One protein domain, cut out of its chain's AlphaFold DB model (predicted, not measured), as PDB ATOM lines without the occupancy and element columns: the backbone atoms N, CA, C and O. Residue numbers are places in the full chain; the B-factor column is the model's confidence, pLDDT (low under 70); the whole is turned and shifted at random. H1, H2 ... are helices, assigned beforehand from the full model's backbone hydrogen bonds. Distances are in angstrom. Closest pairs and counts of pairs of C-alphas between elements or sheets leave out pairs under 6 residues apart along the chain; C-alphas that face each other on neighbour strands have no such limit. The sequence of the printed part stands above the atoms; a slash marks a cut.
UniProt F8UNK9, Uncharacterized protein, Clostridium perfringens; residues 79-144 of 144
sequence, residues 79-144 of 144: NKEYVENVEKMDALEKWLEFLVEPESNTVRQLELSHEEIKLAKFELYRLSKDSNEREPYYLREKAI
ATOM      1  N   ASN A  79     101.768 124.026 157.286       51.91
ATOM      2  CA  ASN A  79     102.913 124.773 156.785       51.91
ATOM      3  C   ASN A  79     102.670 125.270 155.362       51.91
ATOM      4  O   ASN A  79     103.560 125.862 154.774       51.91
ATOM      5  N   LYS A  80     101.452 125.141 154.822       50.53
ATOM      6  CA  LYS A  80     101.066 125.824 153.580       50.53
ATOM      7  C   LYS A  80     101.269 127.343 153.659       50.53
ATOM      8  O   LYS A  80     101.564 127.941 152.637       50.53
ATOM      9  N   GLU A  81     101.193 127.942 154.852       45.69
ATOM     10  CA  GLU A  81     101.486 129.371 155.075       45.69
ATOM     11  C   GLU A  81     103.006 129.673 155.149       45.69
ATOM     12  O   GLU A  81     103.433 130.789 154.865       45.69
ATOM     13  N   TYR A  82     103.847 128.676 155.472       48.59
ATOM     14  CA  TYR A  82     105.322 128.770 155.466       48.59
ATOM     15  C   TYR A  82     105.934 128.459 154.090       48.59
ATOM     16  O   TYR A  82     106.973 129.014 153.737       48.59
ATOM     17  N   VAL A  83     105.262 127.626 153.291       53.03
ATOM     18  CA  VAL A  83     105.664 127.226 151.930       53.03
ATOM     19  C   VAL A  83     105.618 128.405 150.941       53.03
ATOM     20  O   VAL A  83     106.271 128.358 149.904       53.03
ATOM     21  N   GLU A  84     104.927 129.503 151.267       55.56
ATOM     22  CA  GLU A  84     104.929 130.717 150.437       55.56
ATOM     23  C   GLU A  84     106.213 131.556 150.568       55.56
ATOM     24  O   GLU A  84     106.487 132.380 149.695       55.56
ATOM     25  N   ASN A  85     107.023 131.360 151.619       68.25
ATOM     26  CA  ASN A  85     108.270 132.102 151.797       68.25
ATOM     27  C   ASN A  85     109.459 131.176 152.085       68.25
ATOM     28  O   ASN A  85     109.822 130.911 153.233       68.25
ATOM     29  N   VAL A  86     110.105 130.760 150.995       71.88
ATOM     30  CA  VAL A  86     111.306 129.914 150.953       71.88
ATOM     31  C   VAL A  86     112.438 130.396 151.873       71.88
ATOM     32  O   VAL A  86     113.209 129.580 152.383       71.88
ATOM     33  N   GLU A  87     112.548 131.703 152.126       75.31
ATOM     34  CA  GLU A  87     113.600 132.269 152.982       75.31
ATOM     35  C   GLU A  87     113.403 131.937 154.464       75.31
ATOM     36  O   GLU A  87     114.370 131.917 155.223       75.31
ATOM     37  N   LYS A  88     112.163 131.658 154.885       79.62
ATOM     38  CA  LYS A  88     111.837 131.315 156.275       79.62
ATOM     39  C   LYS A  88     111.981 129.828 156.583       79.62
ATOM     40  O   LYS A  88     111.966 129.475 157.758       79.62
ATOM     41  N   MET A  89     112.105 128.985 155.558       81.62
ATOM     42  CA  MET A  89     112.252 127.544 155.732       81.62
ATOM     43  C   MET A  89     113.647 127.206 156.255       81.62
ATOM     44  O   MET A  89     114.663 127.683 155.727       81.62
ATOM     45  N   ASP A  90     113.706 126.333 157.253       87.38
ATOM     46  CA  ASP A  90     114.971 125.761 157.687       87.38
ATOM     47  C   ASP A  90     115.522 124.757 156.652       87.38
ATOM     48  O   ASP A  90     114.865 124.382 155.677       87.38
ATOM     49  N   ALA A  91     116.776 124.332 156.822       88.19
ATOM     50  CA  ALA A  91     117.410 123.413 155.879       88.19
ATOM     51  C   ALA A  91     116.669 122.066 155.768       88.19
ATOM     52  O   ALA A  91     116.581 121.511 154.674       88.19
ATOM     53  N   LEU A  92     116.131 121.543 156.873       90.25
ATOM     54  CA  LEU A  92     115.399 120.282 156.874       90.25
ATOM     55  C   LEU A  92     114.090 120.436 156.101       90.25
ATOM     56  O   LEU A  92     113.823 119.628 155.222       90.25
ATOM     57  N   GLU A  93     113.310 121.475 156.378       88.69
ATOM     58  CA  GLU A  93     112.039 121.759 155.708       88.69
ATOM     59  C   GLU A  93     112.205 121.865 154.190       88.69
ATOM     60  O   GLU A  93     111.395 121.314 153.447       88.69
ATOM     61  N   LYS A  94     113.289 122.492 153.718       89.50
ATOM     62  CA  LYS A  94     113.613 122.575 152.283       89.50
ATOM     63  C   LYS A  94     113.836 121.197 151.659       89.50
ATOM     64  O   LYS A  94     113.317 120.910 150.582       89.50
ATOM     65  N   TRP A  95     114.572 120.324 152.349       92.31
ATOM     66  CA  TRP A  95     114.759 118.937 151.920       92.31
ATOM     67  C   TRP A  95     113.470 118.116 152.007       92.31
ATOM     68  O   TRP A  95     113.236 117.270 151.149       92.31
ATOM     69  N   LEU A  96     112.620 118.354 153.010       91.19
ATOM     70  CA  LEU A  96     111.332 117.668 153.131       91.19
ATOM     71  C   LEU A  96     110.378 118.059 152.006       91.19
ATOM     72  O   LEU A  96     109.768 117.168 151.427       91.19
ATOM     73  N   GLU A  97     110.306 119.342 151.652       89.00
ATOM     74  CA  GLU A  97     109.534 119.822 150.501       89.00
ATOM     75  C   GLU A  97     109.998 119.139 149.207       89.00
ATOM     76  O   GLU A  97     109.179 118.592 148.470       89.00
ATOM     77  N   PHE A  98     111.316 119.055 148.984       90.56
ATOM     78  CA  PHE A  98     111.878 118.308 147.857       90.56
ATOM     79  C   PHE A  98     111.489 116.822 147.872       90.56
ATOM     80  O   PHE A  98     111.124 116.277 146.836       90.56
ATOM     81  N   LEU A  99     111.551 116.151 149.024       90.25
ATOM     82  CA  LEU A  99     111.212 114.728 149.141       90.25
ATOM     83  C   LEU A  99     109.710 114.448 148.998       90.25
ATOM     84  O   LEU A  99     109.333 113.344 148.606       90.25
ATOM     85  N   VAL A 100     108.863 115.414 149.355       88.19
ATOM     86  CA  VAL A 100     107.404 115.315 149.243       88.19
ATOM     87  C   VAL A 100     106.949 115.575 147.814       88.19
ATOM     88  O   VAL A 100     106.228 114.751 147.253       88.19
ATOM     89  N   GLU A 101     107.343 116.710 147.238       86.62
ATOM     90  CA  GLU A 101     106.922 117.136 145.906       86.62
ATOM     91  C   GLU A 101     108.079 117.840 145.168       86.62
ATOM     92  O   GLU A 101     108.145 119.069 145.125       86.62
ATOM     93  N   PRO A 102     108.979 117.074 144.514       87.00
ATOM     94  CA  PRO A 102     110.147 117.616 143.801       87.00
ATOM     95  C   PRO A 102     109.815 118.642 142.701       87.00
ATOM     96  O   PRO A 102     110.672 119.418 142.265       87.00
ATOM     97  N   GLU A 103     108.572 118.632 142.210       84.06
ATOM     98  CA  GLU A 103     108.085 119.505 141.139       84.06
ATOM     99  C   GLU A 103     107.370 120.767 141.613       84.06
ATOM    100  O   GLU A 103     106.968 121.577 140.763       84.06
ATOM    101  N   SER A 104     107.222 120.949 142.929       84.50
ATOM    102  CA  SER A 104     106.503 122.087 143.492       84.50
ATOM    103  C   SER A 104     107.161 123.412 143.091       84.50
ATOM    104  O   SER A 104     108.359 123.494 142.793       84.50
ATOM    105  N   ASN A 105     106.371 124.489 143.059       83.19
ATOM    106  CA  ASN A 105     106.912 125.823 142.774       83.19
ATOM    107  C   ASN A 105     107.961 126.240 143.816       83.19
ATOM    108  O   ASN A 105     108.930 126.912 143.468       83.19
ATOM    109  N   THR A 106     107.801 125.788 145.058       84.50
ATOM    110  CA  THR A 106     108.728 126.013 146.169       84.50
ATOM    111  C   THR A 106     110.080 125.367 145.895       84.50
ATOM    112  O   THR A 106     111.107 126.035 146.002       84.50
ATOM    113  N   VAL A 107     110.105 124.110 145.434       86.38
ATOM    114  CA  VAL A 107     111.357 123.447 145.030       86.38
ATOM    115  C   VAL A 107     112.019 124.190 143.875       86.38
ATOM    116  O   VAL A 107     113.223 124.418 143.914       86.38
ATOM    117  N   ARG A 108     111.254 124.657 142.882       85.94
ATOM    118  CA  ARG A 108     111.819 125.434 141.761       85.94
ATOM    119  C   ARG A 108     112.485 126.731 142.215       85.94
ATOM    120  O   ARG A 108     113.502 127.123 141.656       85.94
ATOM    121  N   GLN A 109     111.927 127.399 143.222       86.00
ATOM    122  CA  GLN A 109     112.556 128.570 143.837       86.00
ATOM    123  C   GLN A 109     113.800 128.184 144.651       86.00
ATOM    124  O   GLN A 109     114.805 128.897 144.625       86.00
ATOM    125  N   LEU A 110     113.763 127.038 145.335       87.69
ATOM    126  CA  LEU A 110     114.913 126.496 146.057       87.69
ATOM    127  C   LEU A 110     116.085 126.176 145.127       87.69
ATOM    128  O   LEU A 110     117.214 126.492 145.480       87.69
ATOM    129  N   GLU A 111     115.838 125.656 143.921       88.25
ATOM    130  CA  GLU A 111     116.882 125.373 142.921       88.25
ATOM    131  C   GLU A 111     117.707 126.614 142.528       88.25
ATOM    132  O   GLU A 111     118.869 126.484 142.144       88.25
ATOM    133  N   LEU A 112     117.125 127.817 142.624       85.75
ATOM    134  CA  LEU A 112     117.817 129.075 142.313       85.75
ATOM    135  C   LEU A 112     118.771 129.523 143.426       85.75
ATOM    136  O   LEU A 112     119.695 130.290 143.166       85.75
ATOM    137  N   SER A 113     118.529 129.082 144.661       84.31
ATOM    138  CA  SER A 113     119.237 129.546 145.861       84.31
ATOM    139  C   SER A 113     120.051 128.457 146.567       84.31
ATOM    140  O   SER A 113     120.924 128.792 147.362       84.31
ATOM    141  N   HIS A 114     119.790 127.177 146.283       87.88
ATOM    142  CA  HIS A 114     120.413 126.014 146.921       87.88
ATOM    143  C   HIS A 114     120.900 125.031 145.851       87.88
ATOM    144  O   HIS A 114     120.119 124.282 145.254       87.88
ATOM    145  N   GLU A 115     122.211 125.028 145.611       90.06
ATOM    146  CA  GLU A 115     122.840 124.186 144.590       90.06
ATOM    147  C   GLU A 115     122.652 122.690 144.885       90.06
ATOM    148  O   GLU A 115     122.452 121.899 143.962       90.06
ATOM    149  N   GLU A 116     122.627 122.288 146.161       92.00
ATOM    150  CA  GLU A 116     122.482 120.879 146.534       92.00
ATOM    151  C   GLU A 116     121.112 120.318 146.134       92.00
ATOM    152  O   GLU A 116     121.022 119.183 145.666       92.00
ATOM    153  N   ILE A 117     120.048 121.121 146.266       90.44
ATOM    154  CA  ILE A 117     118.687 120.731 145.869       90.44
ATOM    155  C   ILE A 117     118.596 120.614 144.345       90.44
ATOM    156  O   ILE A 117     118.025 119.649 143.834       90.44
ATOM    157  N   LYS A 118     119.223 121.541 143.610       90.81
ATOM    158  CA  LYS A 118     119.309 121.475 142.145       90.81
ATOM    159  C   LYS A 118     120.014 120.196 141.680       90.81
ATOM    160  O   LYS A 118     119.501 119.481 140.818       90.81
ATOM    161  N   LEU A 119     121.163 119.871 142.277       91.81
ATOM    162  CA  LEU A 119     121.906 118.647 141.963       91.81
ATOM    163  C   LEU A 119     121.110 117.386 142.318       91.81
ATOM    164  O   LEU A 119     121.062 116.448 141.520       91.81
ATOM    165  N   ALA A 120     120.445 117.367 143.476       91.69
ATOM    166  CA  ALA A 120     119.606 116.247 143.890       91.69
ATOM    167  C   ALA A 120     118.442 116.010 142.917       91.69
ATOM    168  O   ALA A 120     118.140 114.862 142.587       91.69
ATOM    169  N   LYS A 121     117.820 117.077 142.405       88.19
ATOM    170  CA  LYS A 121     116.748 116.976 141.411       88.19
ATOM    171  C   LYS A 121     117.250 116.485 140.055       88.19
ATOM    172  O   LYS A 121     116.635 115.604 139.456       88.19
ATOM    173  N   PHE A 122     118.392 116.992 139.590       87.75
ATOM    174  CA  PHE A 122     119.033 116.475 138.380       87.75
ATOM    175  C   PHE A 122     119.302 114.968 138.493       87.75
ATOM    176  O   PHE A 122     118.995 114.199 137.579       87.75
ATOM    177  N   GLU A 123     119.826 114.536 139.639       89.25
ATOM    178  CA  GLU A 123     120.090 113.130 139.910       89.25
ATOM    179  C   GLU A 123     118.799 112.303 139.968       89.25
ATOM    180  O   GLU A 123     118.742 111.221 139.381       89.25
ATOM    181  N   LEU A 124     117.734 112.831 140.578       88.00
ATOM    182  CA  LEU A 124     116.413 112.204 140.587       88.00
ATOM    183  C   LEU A 124     115.915 111.926 139.160       88.00
ATOM    184  O   LEU A 124     115.540 110.794 138.856       88.00
ATOM    185  N   TYR A 125     115.987 112.902 138.249       84.00
ATOM    186  CA  TYR A 125     115.621 112.686 136.842       84.00
ATOM    187  C   TYR A 125     116.562 111.721 136.120       84.00
ATOM    188  O   TYR A 125     116.136 110.924 135.273       84.00
ATOM    189  N   ARG A 126     117.863 111.776 136.430       82.75
ATOM    190  CA  ARG A 126     118.851 110.853 135.862       82.75
ATOM    191  C   ARG A 126     118.521 109.409 136.226       82.75
ATOM    192  O   ARG A 126     118.636 108.548 135.351       82.75
ATOM    193  N   LEU A 127     118.112 109.168 137.473       81.06
ATOM    194  CA  LEU A 127     117.711 107.866 138.006       81.06
ATOM    195  C   LEU A 127     116.316 107.433 137.525       81.06
ATOM    196  O   LEU A 127     116.135 106.247 137.259       81.06
ATOM    197  N   SER A 128     115.375 108.372 137.356       75.12
ATOM    198  CA  SER A 128     113.989 108.102 136.926       75.12
ATOM    199  C   SER A 128     113.897 107.492 135.517       75.12
ATOM    200  O   SER A 128     113.034 106.662 135.263       75.12
ATOM    201  N   LYS A 129     114.822 107.836 134.603       58.44
ATOM    202  CA  LYS A 129     114.958 107.266 133.237       58.44
ATOM    203  C   LYS A 129     113.647 107.027 132.451       58.44
ATOM    204  O   LYS A 129     113.639 106.179 131.559       58.44
ATOM    205  N   ASP A 130     112.600 107.823 132.662       61.88
ATOM    206  CA  ASP A 130     111.571 108.015 131.640       61.88
ATOM    207  C   ASP A 130     112.070 109.076 130.641       61.88
ATOM    208  O   ASP A 130     112.496 110.175 131.014       61.88
ATOM    209  N   SER A 131     112.119 108.733 129.353       53.75
ATOM    210  CA  SER A 131     112.656 109.605 128.301       53.75
ATOM    211  C   SER A 131     111.784 110.835 128.046       53.75
ATOM    212  O   SER A 131     112.307 111.852 127.595       53.75
ATOM    213  N   ASN A 132     110.489 110.760 128.368       58.97
ATOM    214  CA  ASN A 132     109.516 111.822 128.086       58.97
ATOM    215  C   ASN A 132     109.552 112.974 129.108       58.97
ATOM    216  O   ASN A 132     109.143 114.087 128.795       58.97
ATOM    217  N   GLU A 133     110.078 112.744 130.317       57.12
ATOM    218  CA  GLU A 133     110.100 113.750 131.393       57.12
ATOM    219  C   GLU A 133     111.330 114.673 131.349       57.12
ATOM    220  O   GLU A 133     111.371 115.706 132.016       57.12
ATOM    221  N   ARG A 134     112.339 114.338 130.534       57.78
ATOM    222  CA  ARG A 134     113.580 115.121 130.401       57.78
ATOM    223  C   ARG A 134     113.392 116.412 129.618       57.78
ATOM    224  O   ARG A 134     114.036 117.419 129.907       57.78
ATOM    225  N   GLU A 135     112.552 116.366 128.596       58.00
ATOM    226  CA  GLU A 135     112.441 117.429 127.600       58.00
ATOM    227  C   GLU A 135     111.963 118.765 128.200       58.00
ATOM    228  O   GLU A 135     112.625 119.777 127.964       58.00
ATOM    229  N   PRO A 136     110.943 118.808 129.083       61.44
ATOM    230  CA  PRO A 136     110.529 120.051 129.733       61.44
ATOM    231  C   PRO A 136     111.602 120.647 130.657       61.44
ATOM    232  O   PRO A 136     111.707 121.869 130.752       61.44
ATOM    233  N   TYR A 137     112.402 119.810 131.332       57.72
ATOM    234  CA  TYR A 137     113.474 120.262 132.227       57.72
ATOM    235  C   TYR A 137     114.620 120.912 131.441       57.72
ATOM    236  O   TYR A 137     114.979 122.055 131.714       57.72
ATOM    237  N   TYR A 138     115.126 120.245 130.397       60.16
ATOM    238  CA  TYR A 138     116.177 120.816 129.546       60.16
ATOM    239  C   TYR A 138     115.715 122.078 128.806       60.16
ATOM    240  O   TYR A 138     116.518 122.980 128.570       60.16
ATOM    241  N   LEU A 139     114.432 122.166 128.438       65.56
ATOM    242  CA  LEU A 139     113.862 123.378 127.844       65.56
ATOM    243  C   LEU A 139     113.836 124.551 128.835       65.56
ATOM    244  O   LEU A 139     114.069 125.685 128.423       65.56
ATOM    245  N   ARG A 140     113.601 124.293 130.129       62.59
ATOM    246  CA  ARG A 140     113.658 125.318 131.187       62.59
ATOM    247  C   ARG A 140     115.087 125.755 131.494       62.59
ATOM    248  O   ARG A 140     115.320 126.945 131.651       62.59
ATOM    249  N   GLU A 141     116.034 124.820 131.525       54.00
ATOM    250  CA  GLU A 141     117.455 125.121 131.748       54.00
ATOM    251  C   GLU A 141     118.051 125.985 130.624       54.00
ATOM    252  O   GLU A 141     118.882 126.844 130.885       54.00
ATOM    253  N   LYS A 142     117.586 125.807 129.379       55.91
ATOM    254  CA  LYS A 142     118.015 126.596 128.208       55.91
ATOM    255  C   LYS A 142     117.334 127.961 128.058       55.91
ATOM    256  O   LYS A 142     117.694 128.704 127.149       55.91
ATOM    257  N   ALA A 143     116.317 128.258 128.865       50.50
ATOM    258  CA  ALA A 143     115.559 129.510 128.796       50.50
ATOM    259  C   ALA A 143     116.103 130.608 129.734       50.50
ATOM    260  O   ALA A 143     115.532 131.699 129.776       50.50
ATOM    261  N   ILE A 144     117.175 130.311 130.476       41.50
ATOM    262  CA  ILE A 144     117.943 131.224 131.337       41.50
ATOM    263  C   ILE A 144     119.267 131.532 130.636       41.50
ATOM    264  O   ILE A 144     119.673 132.714 130.653       41.50
TER     265      ILE A 144
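What this domain is: This is residues 79 to 144 of the 144 residues of an uncharacterized protein of Clostridium perfringens (UniProt F8UNK9). A helical hairpin, H1 and H2, makes one end of the domain, and the longest helix, H3, starts beside it and reaches away toward the other end, where the short H4 folds back near H3 without clearly touching it. An unnamed stretch, residues 79 to 90, leads into H1, and residues 138 to 144, of which 138 to 141 belong to H4, stick out free of the rest. The printed part has 66 residues with four named helices, in the order H1, H2, H3, H4, and no named strand; its class is all helix. The whole is compact, with a radius of gyration of the C-alphas of 12.3 A, and its C-alphas span 34 by 24 by 19 A.

How they stand to each other: The printed part opens with residues 79 to 90, which hold no named element; their C-alphas lie 12 to 19 A from the mean of all C-alphas. H1, residues 91 to 100, and H2, residues 105 to 113, form a helical hairpin. They touch, the closest C-alphas being those of Phe 98 and Val 107, 5.9 A apart. Their lines stand at a steep tilt of 44 degrees, opposite ways. H3, residues 115 to 128, touches H2 only at the corner by their link, and with residues 117 to 118 alone. The closest C-alphas there are those of Glu 111 and Lys 118, 4.7 A apart. H2 and H3 run opposite ways at a steep tilt of 56 degrees. H1 and H3 are close but not clearly touching, with the C-alphas of Trp 95 and Ile 117 closest at 7.4 A; they run the same way at a shallow tilt of 21 degrees. H4, residues 134 to 141, is close to H3 but not clearly touching it: the closest C-alphas, those of Tyr 125 and Arg 134, are 7.2 A apart. H3 and H4 run opposite ways at a shallow tilt of 20 degrees. H4 is apart from H1 and from H2. In H1, H3 and H4 every O i to N i+4 pair is within hydrogen-bond range; in H2, 3 of 5 are.

Where its parts are: H1 runs from C-alpha 91 at (117.410, 123.413, 155.879) to C-alpha 100, 14.5 A. H2 measures 13.2 A from C-alpha 105 to C-alpha 113. H3 begins at C-alpha 115, at (122.840, 124.186, 144.590), and measures 19.9 A to C-alpha 128. H4 measures 10.8 A from C-alpha 134 to C-alpha 141, at (117.455, 125.121, 131.748).

The domain as a whole: The two C-alphas farthest apart, those of Lys 88 and Ser 131, are 35.4 A apart. The printed part has no cut and ends at Ile 144, the chain's last residue. The links H1 to H2, H2 to H3 and H3 to H4 are tight. Residues 127 to 132 stand free, and so do residues 138 to 144, of which 138 to 141 belong to H4. The mean pLDDT of the printed part is 75.9; it is under 70 in residues 79 to 85 and 129 to 144 of the model.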